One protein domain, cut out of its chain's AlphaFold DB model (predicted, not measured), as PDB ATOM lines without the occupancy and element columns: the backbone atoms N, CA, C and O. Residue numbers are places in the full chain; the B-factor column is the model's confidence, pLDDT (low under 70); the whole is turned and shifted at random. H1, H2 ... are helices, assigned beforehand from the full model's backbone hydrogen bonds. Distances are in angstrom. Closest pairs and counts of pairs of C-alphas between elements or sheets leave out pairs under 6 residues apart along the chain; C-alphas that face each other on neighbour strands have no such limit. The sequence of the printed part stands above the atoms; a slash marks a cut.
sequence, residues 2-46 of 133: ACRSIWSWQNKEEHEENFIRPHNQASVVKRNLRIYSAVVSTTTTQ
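AT A GLANCE: This is residues 2 to 46 of the 133 residues of the protein "Putative ribonuclease H protein" of Trifolium medium (UniProt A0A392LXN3). What is the main picture? A long helix, H2, sticks out with residues 34 to 46, and a shorter helix, H1, comes close to it near Val 29 with its first residue, Ala 2. From H1's other end, residues 16 to 24 fold back to the beginning of H2. What is the make-up? The 45 printed residues, with H1 then H2 and no named strand, are all helix in class and loose, with a radius of gyration of the C-alphas of 13.4 A and spans of 41 by 19 by 16 A.

IN THESE COORDINATES: Where is H2? Residues 25 to 46, 31.9 A long, end at C-alpha 46 (2.541, 4.294, 18.017). Where is H1? Residues 2 to 15, 20.2 A long, begin at C-alpha 2 (-15.054, 9.339, -1.684).

HOW THE PARTS SIT: How do they stand? H2 and H1 are close but not clearly touching, opposite ways at a steep tilt of 64 degrees; their closest C-alphas, Ala 2 and Val 29, are 6.0 A apart. And their backbones? Every O i to N i+4 pair is within hydrogen-bond range in H1, and 16 of 18 in H2.

THE WHOLE: How large? The farthest C-alphas, Glu 17 and Thr 45, are 41.3 A apart. Any cut or long link? The printed part has no cut, and the link is short. Where is pLDDT under 70? In residues 41 to 46.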
ATOM      1  N   ALA A   2     -14.001   8.692  -0.885       73.06
ATOM      2  CA  ALA A   2     -15.054   9.339  -1.684       73.06
ATOM      3  C   ALA A   2     -16.404   8.588  -1.644       73.06
ATOM      4  O   ALA A   2     -17.409   9.176  -1.260       73.06
ATOM      5  N   CYS A   3     -16.410   7.276  -1.913       70.94
ATOM      6  CA  CYS A   3     -17.635   6.462  -1.868       70.94
ATOM      7  C   CYS A   3     -18.289   6.455  -0.478       70.94
ATOM      8  O   CYS A   3     -19.501   6.572  -0.363       70.94
ATOM      9  N   ARG A   4     -17.477   6.398   0.588       78.94
ATOM     10  CA  ARG A   4     -17.954   6.484   1.977       78.94
ATOM     11  C   ARG A   4     -18.639   7.824   2.259       78.94
ATOM     12  O   ARG A   4     -19.660   7.842   2.934       78.94
ATOM     13  N   SER A   5     -18.081   8.933   1.771       78.31
ATOM     14  CA  SER A   5     -18.687  10.260   1.934       78.31
ATOM     15  C   SER A   5     -20.010  10.373   1.184       78.31
ATOM     16  O   SER A   5     -20.975  10.838   1.771       78.31
ATOM     17  N   ILE A   6     -20.075   9.883  -0.057       81.44
ATOM     18  CA  ILE A   6     -21.306   9.887  -0.860       81.44
ATOM     19  C   ILE A   6     -22.396   9.054  -0.182       81.44
ATOM     20  O   ILE A   6     -23.488   9.567   0.042       81.44
ATOM     21  N   TRP A   7     -22.078   7.822   0.222       84.50
ATOM     22  CA  TRP A   7     -23.015   6.951   0.933       84.50
ATOM     23  C   TRP A   7     -23.495   7.576   2.250       84.50
ATOM     24  O   TRP A   7     -24.684   7.587   2.548       84.50
ATOM     25  N   SER A   8     -22.582   8.171   3.025       81.94
ATOM     26  CA  SER A   8     -22.947   8.850   4.270       81.94
ATOM     27  C   SER A   8     -23.842  10.065   4.041       81.94
ATOM     28  O   SER A   8     -24.676  10.340   4.896       81.94
ATOM     29  N   TRP A   9     -23.651  10.818   2.957       90.38
ATOM     30  CA  TRP A   9     -24.516  11.952   2.638       90.38
ATOM     31  C   TRP A   9     -25.896  11.487   2.192       90.38
ATOM     32  O   TRP A   9     -26.868  12.049   2.667       90.38
ATOM     33  N   GLN A  10     -25.984  10.428   1.383       86.00
ATOM     34  CA  GLN A  10     -27.266   9.840   0.981       86.00
ATOM     35  C   GLN A  10     -28.085   9.381   2.192       86.00
ATOM     36  O   GLN A  10     -29.245   9.751   2.320       86.00
ATOM     37  N   ASN A  11     -27.462   8.672   3.138       81.69
ATOM     38  CA  ASN A  11     -28.157   8.258   4.360       81.69
ATOM     39  C   ASN A  11     -28.638   9.444   5.206       81.69
ATOM     40  O   ASN A  11     -29.658   9.349   5.879       81.69
ATOM     41  N   LYS A  12     -27.883  10.548   5.225       84.00
ATOM     42  CA  LYS A  12     -28.268  11.746   5.976       84.00
ATOM     43  C   LYS A  12     -29.386  12.510   5.278       84.00
ATOM     44  O   LYS A  12     -30.300  12.946   5.951       84.00
ATOM     45  N   GLU A  13     -29.361  12.612   3.953       89.00
ATOM     46  CA  GLU A  13     -30.469  13.186   3.175       89.00
ATOM     47  C   GLU A  13     -31.781  12.417   3.392       89.00
ATOM     48  O   GLU A  13     -32.846  13.019   3.389       89.00
ATOM     49  N   GLU A  14     -31.708  11.100   3.606       82.00
ATOM     50  CA  GLU A  14     -32.885  10.254   3.832       82.00
ATOM     51  C   GLU A  14     -33.408  10.291   5.279       82.00
ATOM     52  O   GLU A  14     -34.601  10.103   5.513       82.00
ATOM     53  N   HIS A  15     -32.535  10.494   6.269       87.12
ATOM     54  CA  HIS A  15     -32.882  10.305   7.685       87.12
ATOM     55  C   HIS A  15     -32.753  11.561   8.555       87.12
ATOM     56  O   HIS A  15     -33.202  11.555   9.699       87.12
ATOM     57  N   GLU A  16     -32.141  12.630   8.048       90.81
ATOM     58  CA  GLU A  16     -31.983  13.904   8.744       90.81
ATOM     59  C   GLU A  16     -32.713  14.996   7.942       90.81
ATOM     60  O   GLU A  16     -32.209  15.467   6.927       90.81
ATOM     61  N   GLU A  17     -33.885  15.436   8.419       87.88
ATOM     62  CA  GLU A  17     -34.766  16.389   7.708       87.88
ATOM     63  C   GLU A  17     -34.079  17.706   7.304       87.88
ATOM     64  O   GLU A  17     -34.454  18.331   6.318       87.88
ATOM     65  N   ASN A  18     -33.050  18.121   8.048       94.81
ATOM     66  CA  ASN A  18     -32.338  19.383   7.831       94.81
ATOM     67  C   ASN A  18     -30.941  19.196   7.227       94.81
ATOM     68  O   ASN A  18     -30.144  20.139   7.195       94.81
ATOM     69  N   PHE A  19     -30.590  17.983   6.797       93.94
ATOM     70  CA  PHE A  19     -29.276  17.753   6.225       93.94
ATOM     71  C   PHE A  19     -29.204  18.272   4.788       93.94
ATOM     72  O   PHE A  19     -29.932  17.838   3.901       93.94
ATOM     73  N   ILE A  20     -28.245  19.167   4.550       91.88
ATOM     74  CA  ILE A  20     -27.914  19.665   3.218       91.88
ATOM     75  C   ILE A  20     -26.501  19.213   2.880       91.88
ATOM     76  O   ILE A  20     -25.540  19.455   3.620       91.88
ATOM     77  N   ARG A  21     -26.360  18.566   1.724       93.00
ATOM     78  CA  ARG A  21     -25.059  18.136   1.221       93.00
ATOM     79  C   ARG A  21     -24.135  19.344   1.015       93.00
ATOM     80  O   ARG A  21     -24.570  20.369   0.494       93.00
ATOM     81  N   PRO A  22     -22.835  19.237   1.342       93.38
ATOM     82  CA  PRO A  22     -21.900  20.332   1.106       93.38
ATOM     83  C   PRO A  22     -21.864  20.734  -0.374       93.38
ATOM     84  O   PRO A  22     -21.751  19.866  -1.234       93.38
ATOM     85  N   HIS A  23     -21.871  22.033  -0.684       89.81
ATOM     86  CA  HIS A  23     -21.775  22.506  -2.073       89.81
ATOM     87  C   HIS A  23     -20.449  22.107  -2.748       89.81
ATOM     88  O   HIS A  23     -20.435  21.661  -3.891       89.81
ATOM     89  N   ASN A  24     -19.320  22.202  -2.037       92.19
ATOM     90  CA  ASN A  24     -17.998  21.867  -2.576       92.19
ATOM     91  C   ASN A  24     -17.524  20.475  -2.114       92.19
ATOM     92  O   ASN A  24     -16.549  20.322  -1.371       92.19
ATOM     93  N   GLN A  25     -18.250  19.446  -2.548       90.94
ATOM     94  CA  GLN A  25     -18.079  18.048  -2.125       90.94
ATOM     95  C   GLN A  25     -16.656  17.531  -2.346       90.94
ATOM     96  O   GLN A  25     -16.074  16.897  -1.465       90.94
ATOM     97  N   ALA A  26     -16.063  17.848  -3.501       90.81
ATOM     98  CA  ALA A  26     -14.712  17.420  -3.844       90.81
ATOM     99  C   ALA A  26     -13.670  17.969  -2.857       90.81
ATOM    100  O   ALA A  26     -12.778  17.235  -2.425       90.81
ATOM    101  N   SER A  27     -13.802  19.234  -2.447       91.44
ATOM    102  CA  SER A  27     -12.894  19.842  -1.468       91.44
ATOM    103  C   SER A  27     -13.056  19.228  -0.079       91.44
ATOM    104  O   SER A  27     -12.058  18.977   0.595       91.44
ATOM    105  N   VAL A  28     -14.287  18.901   0.326       90.00
ATOM    106  CA  VAL A  28     -14.555  18.206   1.596       90.00
ATOM    107  C   VAL A  28     -13.923  16.812   1.604       90.00
ATOM    108  O   VAL A  28     -13.236  16.453   2.560       90.00
ATOM    109  N   VAL A  29     -14.079  16.039   0.525       90.56
ATOM    110  CA  VAL A  29     -13.463  14.706   0.402       90.56
ATOM    111  C   VAL A  29     -11.937  14.801   0.410       90.56
ATOM    112  O   VAL A  29     -11.287  14.047   1.137       90.56
ATOM    113  N   LYS A  30     -11.351  15.751  -0.333       88.88
ATOM    114  CA  LYS A  30      -9.897  15.999  -0.333       88.88
ATOM    115  C   LYS A  30      -9.382  16.373   1.057       88.88
ATOM    116  O   LYS A  30      -8.355  15.850   1.483       88.88
ATOM    117  N   ARG A  31     -10.098  17.232   1.789       90.31
ATOM    118  CA  ARG A  31      -9.753  17.595   3.172       90.31
ATOM    119  C   ARG A  31      -9.772  16.369   4.084       90.31
ATOM    120  O   ARG A  31      -8.807  16.128   4.800       90.31
ATOM    121  N   ASN A  32     -10.834  15.571   4.017       84.88
ATOM    122  CA  ASN A  32     -10.979  14.376   4.848       84.88
ATOM    123  C   ASN A  32      -9.913  13.316   4.532       84.88
ATOM    124  O   ASN A  32      -9.446  12.640   5.442       84.88
ATOM    125  N   LEU A  33      -9.497  13.192   3.267       85.19
ATOM    126  CA  LEU A  33      -8.372  12.342   2.868       85.19
ATOM    127  C   LEU A  33      -7.062  12.779   3.527       85.19
ATOM    128  O   LEU A  33      -6.369  11.931   4.078       85.19
ATOM    129  N   ARG A  34      -6.755  14.084   3.522       86.00
ATOM    130  CA  ARG A  34      -5.548  14.633   4.170       86.00
ATOM    131  C   ARG A  34      -5.537  14.393   5.679       86.00
ATOM    132  O   ARG A  34      -4.510  14.027   6.240       86.00
ATOM    133  N   ILE A  35      -6.684  14.586   6.331       83.62
ATOM    134  CA  ILE A  35      -6.829  14.324   7.770       83.62
ATOM    135  C   ILE A  35      -6.603  12.838   8.050       83.62
ATOM    136  O   ILE A  35      -5.820  12.485   8.925       83.62
ATOM    137  N   TYR A  36      -7.249  11.965   7.278       77.44
ATOM    138  CA  TYR A  36      -7.098  10.525   7.440       77.44
ATOM    139  C   TYR A  36      -5.653  10.069   7.226       77.44
ATOM    140  O   TYR A  36      -5.144   9.321   8.051       77.44
ATOM    141  N   SER A  37      -4.967  10.554   6.186       78.06
ATOM    142  CA  SER A  37      -3.557  10.218   5.968       78.06
ATOM    143  C   SER A  37      -2.676  10.671   7.130       78.06
ATOM    144  O   SER A  37      -1.839   9.899   7.575       78.06
ATOM    145  N   ALA A  38      -2.902  11.875   7.668       79.50
ATOM    146  CA  ALA A  38      -2.143  12.375   8.814       79.50
ATOM    147  C   ALA A  38      -2.355  11.507  10.067       79.50
ATOM    148  O   ALA A  38      -1.388  11.154  10.733       79.50
ATOM    149  N   VAL A  39      -3.601  11.111  10.351       75.12
ATOM    150  CA  VAL A  39      -3.934  10.227  11.482       75.12
ATOM    151  C   VAL A  39      -3.349   8.827  11.301       75.12
ATOM    152  O   VAL A  39      -2.851   8.240  12.260       75.12
ATOM    153  N   VAL A  40      -3.388   8.274  10.087       73.69
ATOM    154  CA  VAL A  40      -2.769   6.973   9.799       73.69
ATOM    155  C   VAL A  40      -1.264   7.054  10.043       73.69
ATOM    156  O   VAL A  40      -0.740   6.236  10.790       73.69
ATOM    157  N   SER A  41      -0.588   8.078   9.514       67.75
ATOM    158  CA  SER A  41       0.852   8.270   9.712       67.75
ATOM    159  C   SER A  41       1.246   8.396  11.186       67.75
ATOM    160  O   SER A  41       2.249   7.812  11.582       67.75
ATOM    161  N   THR A  42       0.462   9.091  12.020       63.66
ATOM    162  CA  THR A  42       0.753   9.218  13.462       63.66
ATOM    163  C   THR A  42       0.425   7.951  14.256       63.66
ATOM    164  O   THR A  42       1.130   7.620  15.209       63.66
ATOM    165  N   THR A  43      -0.604   7.203  13.853       57.62
ATOM    166  CA  THR A  43      -1.005   5.950  14.517       57.62
ATOM    167  C   THR A  43      -0.035   4.808  14.203       57.62
ATOM    168  O   THR A  43       0.273   4.002  15.082       57.62
ATOM    169  N   THR A  44       0.504   4.755  12.979       52.25
ATOM    170  CA  THR A  44       1.513   3.764  12.571       52.25
ATOM    171  C   THR A  44       2.803   3.882  13.391       52.25
ATOM    172  O   THR A  44       3.422   2.865  13.688       52.25
ATOM    173  N   THR A  45       3.177   5.083  13.846       53.00
ATOM    174  CA  THR A  45       4.343   5.285  14.725       53.00
ATOM    175  C   THR A  45       4.113   4.783  16.160       53.00
ATOM    176  O   THR A  45       5.078   4.463  16.846       53.00
ATOM    177  N   GLN A  46       2.861   4.668  16.626       49.34
ATOM    178  CA  GLN A  46       2.541   4.294  18.017       49.34
ATOM    179  C   GLN A  46       2.150   2.821  18.223       49.34
ATOM    180  O   GLN A  46       2.130   2.350  19.359       49.34
TER     181      GLN A  46